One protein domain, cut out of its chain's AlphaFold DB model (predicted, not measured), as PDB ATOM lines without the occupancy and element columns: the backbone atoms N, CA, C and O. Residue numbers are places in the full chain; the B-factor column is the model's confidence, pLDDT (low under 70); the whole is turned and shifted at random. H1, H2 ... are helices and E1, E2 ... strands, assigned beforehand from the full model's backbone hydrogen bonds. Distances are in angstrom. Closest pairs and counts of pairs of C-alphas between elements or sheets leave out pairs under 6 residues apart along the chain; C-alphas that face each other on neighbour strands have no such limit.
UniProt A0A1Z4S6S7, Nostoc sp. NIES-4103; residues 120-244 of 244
ATOM      1  N   THR A 120     130.865 205.504 163.328       87.50
ATOM      2  CA  THR A 120     130.666 206.908 163.704       87.50
ATOM      3  C   THR A 120     131.326 207.277 165.033       87.50
ATOM      4  O   THR A 120     131.420 208.465 165.334       87.50
ATOM      5  N   TYR A 121     131.787 206.305 165.827       89.62
ATOM      6  CA  TYR A 121     132.563 206.579 167.037       89.62
ATOM      7  C   TYR A 121     134.049 206.702 166.702       89.62
ATOM      8  O   TYR A 121     134.635 205.832 166.058       89.62
ATOM      9  N   THR A 122     134.677 207.785 167.165       86.19
ATOM     10  CA  THR A 122     136.122 207.999 167.022       86.19
ATOM     11  C   THR A 122     136.896 206.807 167.586       86.19
ATOM     12  O   THR A 122     136.556 206.290 168.646       86.19
ATOM     13  N   ASN A 123     137.936 206.378 166.868       80.31
ATOM     14  CA  ASN A 123     138.774 205.210 167.172       80.31
ATOM     15  C   ASN A 123     138.082 203.836 167.059       80.31
ATOM     16  O   ASN A 123     138.760 202.820 167.197       80.31
ATOM     17  N   SER A 124     136.788 203.766 166.708       85.25
ATOM     18  CA  SER A 124     136.163 202.522 166.239       85.25
ATOM     19  C   SER A 124     136.589 202.250 164.791       85.25
ATOM     20  O   SER A 124     135.865 202.555 163.840       85.25
ATOM     21  N   MET A 125     137.794 201.708 164.619       84.00
ATOM     22  CA  MET A 125     138.338 201.350 163.307       84.00
ATOM     23  C   MET A 125     137.605 200.151 162.689       84.00
ATOM     24  O   MET A 125     136.935 199.383 163.381       84.00
ATOM     25  N   HIS A 126     137.759 199.978 161.375       90.38
ATOM     26  CA  HIS A 126     137.365 198.754 160.687       90.38
ATOM     27  C   HIS A 126     138.561 198.122 159.976       90.38
ATOM     28  O   HIS A 126     139.484 198.826 159.566       90.38
ATOM     29  N   LEU A 127     138.533 196.800 159.818       94.19
ATOM     30  CA  LEU A 127     139.513 196.057 159.029       94.19
ATOM     31  C   LEU A 127     138.927 195.727 157.663       94.19
ATOM     32  O   LEU A 127     137.832 195.176 157.602       94.19
ATOM     33  N   SER A 128     139.657 196.025 156.589       95.94
ATOM     34  CA  SER A 128     139.235 195.687 155.229       95.94
ATOM     35  C   SER A 128     140.050 194.534 154.660       95.94
ATOM     36  O   SER A 128     141.267 194.638 154.510       95.94
ATOM     37  N   PHE A 129     139.365 193.456 154.294       97.38
ATOM     38  CA  PHE A 129     139.931 192.288 153.636       97.38
ATOM     39  C   PHE A 129     139.655 192.343 152.138       97.38
ATOM     40  O   PHE A 129     138.501 192.374 151.709       97.38
ATOM     41  N   HIS A 130     140.723 192.305 151.343       96.62
ATOM     42  CA  HIS A 130     140.616 192.286 149.889       96.62
ATOM     43  C   HIS A 130     140.252 190.876 149.411       96.62
ATOM     44  O   HIS A 130     141.060 189.947 149.466       96.62
ATOM     45  N   VAL A 131     139.017 190.716 148.948       97.75
ATOM     46  CA  VAL A 131     138.498 189.483 148.356       97.75
ATOM     47  C   VAL A 131     138.998 189.366 146.913       97.75
ATOM     48  O   VAL A 131     139.120 190.361 146.205       97.75
ATOM     49  N   LYS A 132     139.295 188.149 146.449       95.81
ATOM     50  CA  LYS A 132     139.792 187.914 145.082       95.81
ATOM     51  C   LYS A 132     138.794 188.388 144.018       95.81
ATOM     52  O   LYS A 132     137.588 188.240 144.203       95.81
ATOM     53  N   ASP A 133     139.297 188.897 142.894       92.81
ATOM     54  CA  ASP A 133     138.499 189.473 141.796       92.81
ATOM     55  C   ASP A 133     137.526 188.468 141.132       92.81
ATOM     56  O   ASP A 133     136.518 188.869 140.554       92.81
ATOM     57  N   ASP A 134     137.793 187.166 141.208       94.81
ATOM     58  CA  ASP A 134     136.970 186.099 140.620       94.81
ATOM     59  C   ASP A 134     135.845 185.601 141.544       94.81
ATOM     60  O   ASP A 134     135.002 184.804 141.131       94.81
ATOM     61  N   VAL A 135     135.796 186.086 142.785       96.81
ATOM     62  CA  VAL A 135     134.761 185.729 143.757       96.81
ATOM     63  C   VAL A 135     133.584 186.701 143.656       96.81
ATOM     64  O   VAL A 135     133.759 187.921 143.723       96.81
ATOM     65  N   ASP A 136     132.365 186.164 143.557       96.50
ATOM     66  CA  ASP A 136     131.142 186.951 143.731       96.50
ATOM     67  C   ASP A 136     131.004 187.361 145.205       96.50
ATOM     68  O   ASP A 136     130.864 186.524 146.101       96.50
ATOM     69  N   LEU A 137     131.044 188.670 145.458       97.06
ATOM     70  CA  LEU A 137     131.066 189.214 146.812       97.06
ATOM     71  C   LEU A 137     129.743 189.002 147.574       97.06
ATOM     72  O   LEU A 137     129.745 188.870 148.798       97.06
ATOM     73  N   SER A 138     128.611 188.916 146.868       97.38
ATOM     74  CA  SER A 138     127.311 188.602 147.467       97.38
ATOM     75  C   SER A 138     127.227 187.128 147.878       97.38
ATOM     76  O   SER A 138     126.761 186.822 148.980       97.38
ATOM     77  N   VAL A 139     127.727 186.214 147.037       97.88
ATOM     78  CA  VAL A 139     127.875 184.789 147.380       97.88
ATOM     79  C   VAL A 139     128.830 184.626 148.558       97.88
ATOM     80  O   VAL A 139     128.495 183.930 149.514       97.88
ATOM     81  N   PHE A 140     129.979 185.306 148.534       98.25
ATOM     82  CA  PHE A 140     130.937 185.308 149.638       98.25
ATOM     83  C   PHE A 140     130.283 185.730 150.958       98.25
ATOM     84  O   PHE A 140     130.387 185.008 151.946       98.25
ATOM     85  N   ALA A 141     129.552 186.850 150.975       98.06
ATOM     86  CA  ALA A 141     128.890 187.351 152.179       98.06
ATOM     87  C   ALA A 141     127.894 186.348 152.769       98.06
ATOM     88  O   ALA A 141     127.810 186.200 153.989       98.06
ATOM     89  N   LYS A 142     127.137 185.660 151.907       97.94
ATOM     90  CA  LYS A 142     126.212 184.606 152.325       97.94
ATOM     91  C   LYS A 142     126.965 183.411 152.914       97.94
ATOM     92  O   LYS A 142     126.643 182.985 154.019       97.94
ATOM     93  N   SER A 143     127.981 182.917 152.211       98.12
ATOM     94  CA  SER A 143     128.799 181.782 152.650       98.12
ATOM     95  C   SER A 143     129.528 182.065 153.965       98.12
ATOM     96  O   SER A 143     129.602 181.185 154.817       98.12
ATOM     97  N   LEU A 144     130.014 183.297 154.163       98.31
ATOM     98  CA  LEU A 144     130.637 183.731 155.412       98.31
ATOM     99  C   LEU A 144     129.660 183.613 156.589       98.31
ATOM    100  O   LEU A 144     130.012 183.036 157.613       98.31
ATOM    101  N   GLU A 145     128.430 184.122 156.446       97.75
ATOM    102  CA  GLU A 145     127.405 184.003 157.493       97.75
ATOM    103  C   GLU A 145     127.064 182.539 157.802       97.75
ATOM    104  O   GLU A 145     126.937 182.179 158.973       97.75
ATOM    105  N   GLU A 146     126.921 181.704 156.771       97.50
ATOM    106  CA  GLU A 146     126.602 180.279 156.918       97.50
ATOM    107  C   GLU A 146     127.730 179.506 157.611       97.50
ATOM    108  O   GLU A 146     127.463 178.688 158.491       97.50
ATOM    109  N   GLU A 147     128.987 179.769 157.251       98.25
ATOM    110  CA  GLU A 147     130.150 179.130 157.872       98.25
ATOM    111  C   GLU A 147     130.335 179.574 159.328       98.25
ATOM    112  O   GLU A 147     130.555 178.747 160.215       98.25
ATOM    113  N   CYS A 148     130.146 180.867 159.599       97.94
ATOM    114  CA  CYS A 148     130.134 181.401 160.958       97.94
ATOM    115  C   CYS A 148     129.049 180.727 161.811       97.94
ATOM    116  O   CYS A 148     129.325 180.283 162.925       97.94
ATOM    117  N   GLU A 149     127.826 180.596 161.289       96.62
ATOM    118  CA  GLU A 149     126.706 179.978 162.007       96.62
ATOM    119  C   GLU A 149     126.968 178.495 162.313       96.62
ATOM    120  O   GLU A 149     126.749 178.067 163.448       96.62
ATOM    121  N   LYS A 150     127.536 177.732 161.366       97.75
ATOM    122  CA  LYS A 150     127.949 176.330 161.590       97.75
ATOM    123  C   LYS A 150     128.966 176.178 162.724       97.75
ATOM    124  O   LYS A 150     128.932 175.180 163.438       97.75
ATOM    125  N   ARG A 151     129.845 177.167 162.907       97.56
ATOM    126  CA  ARG A 151     130.879 177.213 163.961       97.56
ATOM    127  C   ARG A 151     130.425 177.946 165.232       97.56
ATOM    128  O   ARG A 151     131.234 178.313 166.088       97.56
ATOM    129  N   GLY A 152     129.124 178.206 165.362       97.25
ATOM    130  CA  GLY A 152     128.530 178.828 166.546       97.25
ATOM    131  C   GLY A 152     128.757 180.339 166.672       97.25
ATOM    132  O   GLY A 152     128.474 180.911 167.722       97.25
ATOM    133  N   PHE A 153     129.251 181.022 165.635       96.88
ATOM    134  CA  PHE A 153     129.350 182.487 165.593       96.88
ATOM    135  C   PHE A 153     128.007 183.109 165.192       96.88
ATOM    136  O   PHE A 153     127.808 183.595 164.077       96.88
ATOM    137  N   GLY A 154     127.048 183.086 166.119       92.62
ATOM    138  CA  GLY A 154     125.694 183.595 165.880       92.62
ATOM    139  C   GLY A 154     125.602 185.114 165.676       92.62
ATOM    140  O   GLY A 154     124.642 185.585 165.070       92.62
ATOM    141  N   ASN A 155     126.590 185.878 166.149       90.81
ATOM    142  CA  ASN A 155     126.633 187.344 166.097       90.81
ATOM    143  C   ASN A 155     127.204 187.914 164.788       90.81
ATOM    144  O   ASN A 155     126.991 189.091 164.498       90.81
ATOM    145  N   ILE A 156     127.886 187.101 163.977       94.69
ATOM    146  CA  ILE A 156     128.496 187.554 162.722       94.69
ATOM    147  C   ILE A 156     127.426 187.588 161.633       94.69
ATOM    148  O   ILE A 156     126.914 186.553 161.194       94.69
ATOM    149  N   LYS A 157     127.046 188.804 161.231       95.12
ATOM    150  CA  LYS A 157     126.019 189.069 160.218       95.12
ATOM    151  C   LYS A 157     126.487 190.178 159.285       95.12
ATOM    152  O   LYS A 157     126.928 191.230 159.745       95.12
ATOM    153  N   CYS A 158     126.363 189.951 157.981       96.88
ATOM    154  CA  CYS A 158     126.618 190.974 156.979       96.88
ATOM    155  C   CYS A 158     125.393 191.888 156.854       96.88
ATOM    156  O   CYS A 158     124.238 191.455 156.995       96.88
ATOM    157  N   ASN A 159     125.647 193.157 156.566       96.25
ATOM    158  CA  ASN A 159     124.611 194.136 156.265       96.25
ATOM    159  C   ASN A 159     123.955 193.832 154.908       96.25
ATOM    160  O   ASN A 159     124.435 193.005 154.131       96.25
ATOM    161  N   ARG A 160     122.821 194.483 154.637       97.31
ATOM    162  CA  ARG A 160     122.150 194.469 153.331       97.31
ATOM    163  C   ARG A 160     122.050 195.896 152.828       97.31
ATOM    164  O   ARG A 160     121.870 196.812 153.626       97.31
ATOM    165  N   VAL A 161     122.140 196.082 151.518       97.25
ATOM    166  CA  VAL A 161     122.095 197.416 150.887       97.25
ATOM    167  C   VAL A 161     120.668 197.916 150.643       97.25
ATOM    168  O   VAL A 161     120.431 198.794 149.823       97.25
ATOM    169  N   ILE A 162     119.702 197.341 151.355       96.88
ATOM    170  CA  ILE A 162     118.302 197.748 151.340       96.88
ATOM    171  C   ILE A 162     117.792 197.862 152.767       96.88
ATOM    172  O   ILE A 162     118.323 197.246 153.693       96.88
ATOM    173  N   HIS A 163     116.723 198.632 152.929       96.69
ATOM    174  CA  HIS A 163     116.017 198.688 154.193       96.69
ATOM    175  C   HIS A 163     115.370 197.331 154.503       96.69
ATOM    176  O   HIS A 163     114.676 196.764 153.664       96.69
ATOM    177  N   VAL A 164     115.589 196.844 155.723       97.38
ATOM    178  CA  VAL A 164     114.951 195.654 156.299       97.38
ATOM    179  C   VAL A 164     114.509 195.988 157.719       97.38
ATOM    180  O   VAL A 164     115.166 196.778 158.402       97.38
ATOM    181  N   LYS A 165     113.407 195.399 158.181       97.31
ATOM    182  CA  LYS A 165     112.787 195.714 159.476       97.31
ATOM    183  C   LYS A 165     113.006 194.640 160.536       97.31
ATOM    184  O   LYS A 165     112.698 194.877 161.701       97.31
ATOM    185  N   SER A 166     113.531 193.472 160.162       97.25
ATOM    186  CA  SER A 166     113.853 192.409 161.118       97.25
ATOM    187  C   SER A 166     115.007 191.505 160.654       97.25
ATOM    188  O   SER A 166     115.330 191.461 159.459       97.25
ATOM    189  N   PRO A 167     115.625 190.735 161.573       95.69
ATOM    190  CA  PRO A 167     116.602 189.704 161.223       95.69
ATOM    191  C   PRO A 167     116.058 188.643 160.254       95.69
ATOM    192  O   PRO A 167     116.792 188.165 159.387       95.69
ATOM    193  N   GLU A 168     114.781 188.278 160.372       96.56
ATOM    194  CA  GLU A 168     114.108 187.308 159.502       96.56
ATOM    195  C   GLU A 168     113.929 187.863 158.089       96.56
ATOM    196  O   GLU A 168     114.139 187.137 157.118       96.56
ATOM    197  N   GLU A 169     113.573 189.144 157.962       97.75
ATOM    198  CA  GLU A 169     113.497 189.824 156.668       97.75
ATOM    199  C   GLU A 169     114.878 189.886 156.007       97.75
ATOM    200  O   GLU A 169     115.027 189.480 154.856       97.75
ATOM    201  N   ARG A 170     115.917 190.263 156.769       97.31
ATOM    202  CA  ARG A 170     117.318 190.302 156.312       97.31
ATOM    203  C   ARG A 170     117.791 188.970 155.719       97.31
ATOM    204  O   ARG A 170     118.537 188.970 154.742       97.31
ATOM    205  N   LYS A 171     117.365 187.834 156.286       94.44
ATOM    206  CA  LYS A 171     117.702 186.489 155.774       94.44
ATOM    207  C   LYS A 171     117.028 186.171 154.431       94.44
ATOM    208  O   LYS A 171     117.573 185.388 153.662       94.44
ATOM    209  N   LYS A 172     115.862 186.760 154.148       96.19
ATOM    210  CA  LYS A 172     115.036 186.462 152.961       96.19
ATOM    211  C   LYS A 172     115.333 187.349 151.752       96.19
ATOM    212  O   LYS A 172     114.804 187.080 150.676       96.19
ATOM    213  N   VAL A 173     116.134 188.403 151.911       97.31
ATOM    214  CA  VAL A 173     116.445 189.319 150.806       97.31
ATOM    215  C   VAL A 173     117.159 188.595 149.662       97.31
ATOM    216  O   VAL A 173     117.919 187.648 149.883       97.31
ATOM    217  N   ALA A 174     116.933 189.058 148.433       97.19
ATOM    218  CA  ALA A 174     117.599 188.514 147.255       97.19
ATOM    219  C   ALA A 174     119.124 188.704 147.328       97.19
ATOM    220  O   ALA A 174     119.611 189.698 147.870       97.19
ATOM    221  N   LEU A 175     119.868 187.770 146.727       97.00
ATOM    222  CA  LEU A 175     121.331 187.736 146.785       97.00
ATOM    223  C   LEU A 175     121.978 189.033 146.281       97.00
ATOM    224  O   LEU A 175     122.937 189.495 146.882       97.00
ATOM    225  N   LYS A 176     121.392 189.685 145.269       96.19
ATOM    226  CA  LYS A 176     121.878 190.968 144.737       96.19
ATOM    227  C   LYS A 176     121.995 192.103 145.764       96.19
ATOM    228  O   LYS A 176     122.657 193.095 145.490       96.19
ATOM    229  N   TYR A 177     121.356 191.974 146.930       97.62
ATOM    230  CA  TYR A 177     121.404 192.963 148.009       97.62
ATOM    231  C   TYR A 177     122.420 192.631 149.117       97.62
ATOM    232  O   TYR A 177     122.409 193.278 150.168       97.62
ATOM    233  N   TYR A 178     123.260 191.607 148.932       97.81
ATOM    234  CA  TYR A 178     124.243 191.185 149.935       97.81
ATOM    235  C   TYR A 178     125.523 192.019 149.900       97.81
ATOM    236  O   TYR A 178     126.145 192.184 150.944       97.81
ATOM    237  N   SER A 179     125.891 192.575 148.745       97.38
ATOM    238  CA  SER A 179     127.055 193.451 148.577       97.38
ATOM    239  C   SER A 179     126.677 194.781 147.942       97.38
ATOM    240  O   SER A 179     125.757 194.841 147.130       97.38
ATOM    241  N   ASN A 180     127.434 195.826 148.258       97.06
ATOM    242  CA  ASN A 180     127.360 197.103 147.566       97.06
ATOM    243  C   ASN A 180     128.360 197.142 146.405       97.06
ATOM    244  O   ASN A 180     129.487 196.665 146.551       97.06
ATOM    245  N   LYS A 181     127.967 197.746 145.284       96.19
ATOM    246  CA  LYS A 181     128.823 197.977 144.119       96.19
ATOM    247  C   LYS A 181     128.677 199.422 143.668       96.19
ATOM    248  O   LYS A 181     127.566 199.899 143.460       96.19
ATOM    249  N   PHE A 182     129.804 200.101 143.518       96.69
ATOM    250  CA  PHE A 182     129.879 201.492 143.083       96.69
ATOM    251  C   PHE A 182     130.150 201.551 141.572       96.69
ATOM    252  O   PHE A 182     131.144 202.120 141.134       96.69
ATOM    253  N   TRP A 183     129.328 200.862 140.779       95.00
ATOM    254  CA  TRP A 183     129.282 200.942 139.313       95.00
ATOM    255  C   TRP A 183     127.970 200.334 138.805       95.00
ATOM    256  O   TRP A 183     127.253 199.655 139.551       95.00
ATOM    257  N   ASN A 184     127.666 200.549 137.526       93.44
ATOM    258  CA  ASN A 184     126.517 199.924 136.885       93.44
ATOM    259  C   ASN A 184     126.827 198.452 136.555       93.44
ATOM    260  O   ASN A 184     127.481 198.144 135.560       93.44
ATOM    261  N   GLU A 185     126.380 197.548 137.428       91.38
ATOM    262  CA  GLU A 185     126.398 196.104 137.198       91.38
ATOM    263  C   GLU A 185     124.968 195.598 136.954       91.38
ATOM    264  O   GLU A 185     124.162 195.636 137.891       91.38
ATOM    265  N   PRO A 186     124.657 195.043 135.768       91.06
ATOM    266  CA  PRO A 186     123.313 194.563 135.447       91.06
ATOM    267  C   PRO A 186     122.749 193.549 136.456       91.06
ATOM    268  O   PRO A 186     121.609 193.681 136.903       91.06
ATOM    269  N   ASP A 187     123.557 192.575 136.881       90.06
ATOM    270  CA  ASP A 187     123.095 191.463 137.728       90.06
ATOM    271  C   ASP A 187     122.797 191.874 139.178       90.06
ATOM    272  O   ASP A 187     122.038 191.210 139.892       90.06
ATOM    273  N   SER A 188     123.363 192.995 139.627       91.00
ATOM    274  CA  SER A 188     123.153 193.538 140.973       91.00
ATOM    275  C   SER A 188     122.610 194.961 140.960       91.00
ATOM    276  O   SER A 188     122.817 195.721 141.904       91.00
ATOM    277  N   PHE A 189     121.909 195.313 139.888       94.44
ATOM    278  CA  PHE A 189     121.382 196.647 139.676       94.44
ATOM    279  C   PHE A 189     120.346 197.046 140.741       94.44
ATOM    280  O   PHE A 189     119.412 196.289 141.061       94.44
ATOM    281  N   ILE A 190     120.507 198.263 141.263       95.00
ATOM    282  CA  ILE A 190     119.602 198.927 142.202       95.00
ATOM    283  C   ILE A 190     119.172 200.256 141.581       95.00
ATOM    284  O   ILE A 190     119.972 201.185 141.461       95.00
ATOM    285  N   GLU A 191     117.895 200.341 141.210       93.81
ATOM    286  CA  GLU A 191     117.298 201.522 140.582       93.81
ATOM    287  C   GLU A 191     117.544 202.791 141.412       93.81
ATOM    288  O   GLU A 191     117.338 202.806 142.628       93.81
ATOM    289  N   GLY A 192     118.026 203.849 140.752       93.25
ATOM    290  CA  GLY A 192     118.320 205.145 141.373       93.25
ATOM    291  C   GLY A 192     119.635 205.217 142.161       93.25
ATOM    292  O   GLY A 192     120.036 206.312 142.551       93.25
ATOM    293  N   TYR A 193     120.322 204.091 142.377       95.75
ATOM    294  CA  TYR A 193     121.650 204.052 142.998       95.75
ATOM    295  C   TYR A 193     122.731 203.607 142.008       95.75
ATOM    296  O   TYR A 193     123.748 204.277 141.870       95.75
ATOM    297  N   SER A 194     122.515 202.505 141.287       94.75
ATOM    298  CA  SER A 194     123.503 201.945 140.354       94.75
ATOM    299  C   SER A 194     123.756 202.816 139.117       94.75
ATOM    300  O   SER A 194     124.776 202.633 138.459       94.75
ATOM    301  N   ASP A 195     122.859 203.760 138.817       93.69
ATOM    302  CA  ASP A 195     122.988 204.726 137.713       93.69
ATOM    303  C   ASP A 195     123.719 206.017 138.104       93.69
ATOM    304  O   ASP A 195     123.859 206.925 137.283       93.69
ATOM    305  N   LEU A 196     124.133 206.149 139.366       95.88
ATOM    306  CA  LEU A 196     124.847 207.333 139.824       95.88
ATOM    307  C   LEU A 196     126.237 207.413 139.182       95.88
ATOM    308  O   LEU A 196     126.906 206.405 138.955       95.88
ATOM    309  N   ASP A 197     126.705 208.639 138.952       95.81
ATOM    310  CA  ASP A 197     128.104 208.885 138.615       95.81
ATOM    311  C   ASP A 197     128.962 208.760 139.883       95.81
ATOM    312  O   ASP A 197     128.998 209.655 140.732       95.81
ATOM    313  N   PHE A 198     129.651 207.627 140.021       95.69
ATOM    314  CA  PHE A 198     130.564 207.364 141.136       95.69
ATOM    315  C   PHE A 198     131.944 208.022 140.956       95.69
ATOM    316  O   PHE A 198     132.783 207.978 141.863       95.69
ATOM    317  N   GLY A 199     132.211 208.651 139.806       94.75
ATOM    318  CA  GLY A 199     133.442 209.379 139.527       94.75
ATOM    319  C   GLY A 199     134.705 208.548 139.772       94.75
ATOM    320  O   GLY A 199     134.937 207.512 139.159       94.75
ATOM    321  N   LYS A 200     135.579 209.022 140.668       92.44
ATOM    322  CA  LYS A 200     136.826 208.315 141.026       92.44
ATOM    323  C   LYS A 200     136.607 207.075 141.899       92.44
ATOM    324  O   LYS A 200     137.534 206.291 142.045       92.44
ATOM    325  N   PHE A 201     135.422 206.919 142.482       91.88
ATOM    326  CA  PHE A 201     135.079 205.782 143.333       91.88
ATOM    327  C   PHE A 201     134.535 204.590 142.527       91.88
ATOM    328  O   PHE A 201     134.281 203.525 143.091       91.88
ATOM    329  N   GLU A 202     134.371 204.762 141.210       96.12
ATOM    330  CA  GLU A 202     133.897 203.708 140.324       96.12
ATOM    331  C   GLU A 202     134.779 202.454 140.405       96.12
ATOM    332  O   GLU A 202     136.008 202.516 140.291       96.12
ATOM    333  N   GLY A 203     134.127 201.302 140.574       94.88
ATOM    334  CA  GLY A 203     134.786 199.997 140.646       94.88
ATOM    335  C   GLY A 203     135.122 199.516 142.056       94.88
ATOM    336  O   GLY A 203     135.723 198.453 142.197       94.88
ATOM    337  N   TRP A 204     134.723 200.238 143.104       96.44
ATOM    338  CA  TRP A 204     134.725 199.702 144.468       96.44
ATOM    339  C   TRP A 204     133.517 198.786 144.689       96.44
ATOM    340  O   TRP A 204     132.397 199.142 144.317       96.44
ATOM    341  N   SER A 205     133.696 197.622 145.311       96.62
ATOM    342  CA  SER A 205     132.596 196.833 145.890       96.62
ATOM    343  C   SER A 205     132.934 196.442 147.311       96.62
ATOM    344  O   SER A 205     134.098 196.222 147.636       96.62
ATOM    345  N   LEU A 206     131.917 196.369 148.169       97.25
ATOM    346  CA  LEU A 206     132.122 196.048 149.575       97.25
ATOM    347  C   LEU A 206     130.940 195.322 150.211       97.25
ATOM    348  O   LEU A 206     129.787 195.443 149.787       97.25
ATOM    349  N   VAL A 207     131.243 194.608 151.285       97.75
ATOM    350  CA  VAL A 207     130.301 194.065 152.262       97.75
ATOM    351  C   VAL A 207     130.810 194.455 153.637       97.75
ATOM    352  O   VAL A 207     131.983 194.259 153.936       97.75
ATOM    353  N   TYR A 208     129.918 194.951 154.487       96.25
ATOM    354  CA  TYR A 208     130.225 195.168 155.895       96.25
ATOM    355  C   TYR A 208     129.600 194.087 156.768       96.25
ATOM    356  O   TYR A 208     128.415 193.774 156.615       96.25
ATOM    357  N   CYS A 209     130.366 193.581 157.728       95.06
ATOM    358  CA  CYS A 209     129.879 192.744 158.819       95.06
ATOM    359  C   CYS A 209     130.586 193.095 160.136       95.06
ATOM    360  O   CYS A 209     131.415 194.007 160.198       95.06
ATOM    361  N   LYS A 210     130.210 192.399 161.209       92.75
ATOM    362  CA  LYS A 210     130.902 192.458 162.500       92.75
ATOM    363  C   LYS A 210     131.733 191.200 162.694       92.75
ATOM    364  O   LYS A 210     131.253 190.121 162.350       92.75
ATOM    365  N   GLY A 211     132.920 191.337 163.270       94.31
ATOM    366  CA  GLY A 211     133.713 190.202 163.731       94.31
ATOM    367  C   GLY A 211     133.261 189.673 165.101       94.31
ATOM    368  O   GLY A 211     132.279 190.171 165.669       94.31
ATOM    369  N   PRO A 212     133.939 188.641 165.639       94.62
ATOM    370  CA  PRO A 212     133.558 187.980 166.885       94.62
ATOM    371  C   PRO A 212     133.454 188.913 168.092       94.62
ATOM    372  O   PRO A 212     132.594 188.681 168.941       94.62
ATOM    373  N   SER A 213     134.284 189.959 168.152       92.62
ATOM    374  CA  SER A 213     134.313 190.934 169.251       92.62
ATOM    375  C   SER A 213     133.492 192.190 168.944       92.62
ATOM    376  O   SER A 213     133.482 193.144 169.718       92.62
ATOM    377  N   GLY A 214     132.766 192.193 167.822       90.94
ATOM    378  CA  GLY A 214     131.964 193.322 167.368       90.94
ATOM    379  C   GLY A 214     132.737 194.354 166.549       90.94
ATOM    380  O   GLY A 214     132.128 195.307 166.072       90.94
ATOM    381  N   GLU A 215     134.036 194.173 166.332       92.25
ATOM    382  CA  GLU A 215     134.836 195.001 165.438       92.25
ATOM    383  C   GLU A 215     134.217 195.058 164.034       92.25
ATOM    384  O   GLU A 215     133.616 194.095 163.547       92.25
ATOM    385  N   GLN A 216     134.319 196.211 163.377       93.38
ATOM    386  CA  GLN A 216     133.774 196.384 162.036       93.38
ATOM    387  C   GLN A 216     134.710 195.724 161.016       93.38
ATOM    388  O   GLN A 216     135.904 196.021 160.979       93.38
ATOM    389  N   LEU A 217     134.163 194.871 160.153       95.81
ATOM    390  CA  LEU A 217     134.899 194.225 159.069       95.81
ATOM    391  C   LEU A 217     134.310 194.643 157.722       95.81
ATOM    392  O   LEU A 217     133.098 194.569 157.517       95.81
ATOM    393  N   GLU A 218     135.174 195.072 156.812       96.88
ATOM    394  CA  GLU A 218     134.888 195.250 155.395       96.88
ATOM    395  C   GLU A 218     135.493 194.081 154.614       96.88
ATOM    396  O   GLU A 218     136.629 193.675 154.848       96.88
ATOM    397  N   PHE A 219     134.742 193.548 153.663       98.19
ATOM    398  CA  PHE A 219     135.252 192.652 152.634       98.19
ATOM    399  C   PHE A 219     135.041 193.342 151.300       98.19
ATOM    400  O   PHE A 219     133.893 193.606 150.938       98.19
ATOM    401  N   ASN A 220     136.121 193.667 150.599       97.62
ATOM    402  CA  ASN A 220     136.059 194.530 149.428       97.62
ATOM    403  C   ASN A 220     136.769 193.958 148.209       97.62
ATOM    404  O   ASN A 220     137.554 193.016 148.296       97.62
ATOM    405  N   GLN A 221     136.481 194.559 147.061       97.06
ATOM    406  CA  GLN A 221     137.250 194.399 145.833       97.06
ATOM    407  C   GLN A 221     137.462 195.781 145.217       97.06
ATOM    408  O   GLN A 221     136.567 196.632 145.248       97.06
ATOM    409  N   VAL A 222     138.640 195.991 144.627       94.81
ATOM    410  CA  VAL A 222     138.954 197.197 143.852       94.81
ATOM    411  C   VAL A 222     139.129 196.850 142.385       94.81
ATOM    412  O   VAL A 222     140.062 196.156 141.986       94.81
ATOM    413  N   ARG A 223     138.215 197.350 141.558       92.75
ATOM    414  CA  ARG A 223     138.159 197.129 140.111       92.75
ATOM    415  C   ARG A 223     138.165 198.466 139.379       92.75
ATOM    416  O   ARG A 223     138.134 199.521 140.009       92.75
ATOM    417  N   LEU A 224     138.203 198.405 138.048       92.31
ATOM    418  CA  LEU A 224     138.068 199.570 137.168       92.31
ATOM    419  C   LEU A 224     138.977 200.729 137.632       92.31
ATOM    420  O   LEU A 224     140.159 200.520 137.910       92.31
ATOM    421  N   LYS A 225     138.415 201.929 137.776       94.75
ATOM    422  CA  LYS A 225     139.133 203.144 138.157       94.75
ATOM    423  C   LYS A 225     139.692 203.105 139.578       94.75
ATOM    424  O   LYS A 225     140.806 203.574 139.809       94.75
ATOM    425  N   ALA A 226     138.969 202.513 140.529       95.19
ATOM    426  CA  ALA A 226     139.466 202.344 141.892       95.19
ATOM    427  C   ALA A 226     140.773 201.528 141.927       95.19
ATOM    428  O   ALA A 226     141.704 201.882 142.651       95.19
ATOM    429  N   LYS A 227     140.890 200.484 141.094       94.88
ATOM    430  CA  LYS A 227     142.111 199.666 140.990       94.88
ATOM    431  C   LYS A 227     143.314 200.473 140.501       94.88
ATOM    432  O   LYS A 227     144.414 200.321 141.038       94.88
ATOM    433  N   GLU A 228     143.106 201.336 139.509       95.88
ATOM    434  CA  GLU A 228     144.147 202.224 138.978       95.88
ATOM    435  C   GLU A 228     144.661 203.172 140.066       95.88
ATOM    436  O   GLU A 228     145.865 203.246 140.298       95.88
ATOM    437  N   LEU A 229     143.749 203.812 140.807       96.19
ATOM    438  CA  LEU A 229     144.094 204.749 141.880       96.19
ATOM    439  C   LEU A 229     144.860 204.076 143.025       96.19
ATOM    440  O   LEU A 229     145.831 204.637 143.534       96.19
ATOM    441  N   PHE A 230     144.453 202.867 143.423       95.06
ATOM    442  CA  PHE A 230     145.152 202.101 144.459       95.06
ATOM    443  C   PHE A 230     146.559 201.701 144.014       95.06
ATOM    444  O   PHE A 230     147.509 201.774 144.797       95.06
ATOM    445  N   THR A 231     146.706 201.320 142.744       94.94
ATOM    446  CA  THR A 231     148.002 200.958 142.163       94.94
ATOM    447  C   THR A 231     148.925 202.174 142.088       94.94
ATOM    448  O   THR A 231     150.051 202.108 142.580       94.94
ATOM    449  N   GLU A 232     148.432 203.304 141.574       96.69
ATOM    450  CA  GLU A 232     149.186 204.560 141.490       96.69
ATOM    451  C   GLU A 232     149.659 205.024 142.875       96.69
ATOM    452  O   GLU A 232     150.826 205.378 143.054       96.69
ATOM    453  N   ALA A 233     148.777 204.983 143.879       95.88
ATOM    454  CA  ALA A 233     149.114 205.383 145.241       95.88
ATOM    455  C   ALA A 233     150.199 204.486 145.859       95.88
ATOM    456  O   ALA A 233     151.144 205.000 146.467       95.88
ATOM    457  N   LYS A 234     150.097 203.162 145.671       93.81
ATOM    458  CA  LYS A 234     151.113 202.201 146.122       93.81
ATOM    459  C   LYS A 234     152.467 202.485 145.473       93.81
ATOM    460  O   LYS A 234     153.476 202.586 146.167       93.81
ATOM    461  N   ASP A 235     152.491 202.648 144.155       94.94
ATOM    462  CA  ASP A 235     153.735 202.865 143.415       94.94
ATOM    463  C   ASP A 235     154.380 204.202 143.790       94.94
ATOM    464  O   ASP A 235     155.594 204.283 143.995       94.94
ATOM    465  N   LYS A 236     153.564 205.241 143.986       94.81
ATOM    466  CA  LYS A 236     154.021 206.538 144.485       94.81
ATOM    467  C   LYS A 236     154.620 206.442 145.889       94.81
ATOM    468  O   LYS A 236     155.648 207.069 146.142       94.81
ATOM    469  N   TYR A 237     154.019 205.665 146.797       92.81
ATOM    470  CA  TYR A 237     154.577 205.440 148.135       92.81
ATOM    471  C   TYR A 237     155.979 204.819 148.051       92.81
ATOM    472  O   TYR A 237     156.911 205.320 148.685       92.81
ATOM    473  N   TYR A 238     156.156 203.792 147.215       90.69
ATOM    474  CA  TYR A 238     157.455 203.144 147.014       90.69
ATOM    475  C   TYR A 238     158.503 204.076 146.402       90.69
ATOM    476  O   TYR A 238     159.652 204.094 146.845       90.69
ATOM    477  N   GLN A 239     158.111 204.916 145.444       91.00
ATOM    478  CA  GLN A 239     159.011 205.909 144.854       91.00
ATOM    479  C   GLN A 239     159.486 206.956 145.872       91.00
ATOM    480  O   GLN A 239     160.671 207.284 145.905       91.00
ATOM    481  N   LEU A 240     158.582 207.480 146.708       91.12
ATOM    482  CA  LEU A 240     158.908 208.536 147.673       91.12
ATOM    483  C   LEU A 240     159.784 208.034 148.829       91.12
ATOM    484  O   LEU A 240     160.679 208.755 149.276       91.12
ATOM    485  N   ASN A 241     159.545 206.802 149.285       89.94
ATOM    486  CA  ASN A 241     160.185 206.258 150.484       89.94
ATOM    487  C   ASN A 241     161.349 205.303 150.195       89.94
ATOM    488  O   ASN A 241     162.004 204.864 151.134       89.94
ATOM    489  N   GLN A 242     161.642 204.997 148.924       82.12
ATOM    490  CA  GLN A 242     162.691 204.040 148.521       82.12
ATOM    491  C   GLN A 242     162.507 202.632 149.121       82.12
ATOM    492  O   GLN A 242     163.443 201.833 149.173       82.12
ATOM    493  N   SER A 243     161.293 202.320 149.564       71.62
ATOM    494  CA  SER A 243     160.871 200.998 150.013       71.62
ATOM    495  C   SER A 243     160.560 200.132 148.787       71.62
ATOM    496  O   SER A 243     159.863 200.598 147.883       71.62
ATOM    497  N   LYS A 244     161.090 198.906 148.748       58.69
ATOM    498  CA  LYS A 244     160.786 197.900 147.719       58.69
ATOM    499  C   LYS A 244     159.670 196.974 148.172       58.69
ATOM    500  O   LYS A 244     159.654 196.667 149.384       58.69
TER     501      LYS A 244
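AT A GLANCE: This is residues 120 to 244 of the 244 residues of a protein of Nostoc sp. NIES-4103 (UniProt A0A1Z4S6S7). A small twisted sheet of three strands has helix H1 packed along one face, while H3 leads away from the sheet as an arm whose residues 236 to 241 stick out. H2 lies off the sheet between two long stretches with no named element, residues 151 to 166 and 173 to 203, and in the second of these residues 180 to 181 pair antiparallel with residues 205 to 206 of E2; the C-alphas of Glu 168 in H2 and Gln 242 just after H3 are the two farthest apart. The printed part has 125 residues, with three named helices and three named strands in the order E1 H1 H2 E2 E3 H3; the sheet, E1 E3 E2, is mixed. The class is mixed, helices and strands, with 57 residues in named elements, under half. The whole is only just compact, close to loose, with a radius of gyration of the C-alphas of 16.4 A and spans of 51 by 35 by 31 A.

IN THESE COORDINATES: E1, residues 126 to 130, begins at C-alpha 126 (137.365, 198.754, 160.687). H1 is residues 137 to 150, 19.9 A long, and H2 residues 167 to 172. E2, residues 204 to 210, is 19.8 A long; E3, residues 216 to 222, 18.9 A. H3, residues 224 to 241, 26.7 A, ends at C-alpha 241 (160.185, 206.258, 150.484).

HOW THE PARTS SIT: E1 and E3 are parallel, with N 129 and O 218 at 2.8 A. E3 and E2 form an antiparallel hairpin, with N 207 and O 219 at 2.9 A. Two layers are formed: H1 is on one face of the sheet, over E2, at a height of 10.3 A; the closest C-alphas, of Ala 141 and Val 207, are 6.9 A apart. H3 only grazes the sheet with residues 224 to 231; its closest C-alpha to E2 is Ala 226, 6.0 A from that of Trp 204. H2 is not on the sheet and touches no helix. In H1, H2 and H3 every O i to N i+4 pair is within hydrogen-bond range.

THE WHOLE: The C-alphas of Glu 168 and Gln 242 are 52.5 A apart. The printed part has no cut. The links H1 to H2 and H2 to E2 are long. Residue 244, the chain's last, is under pLDDT 70.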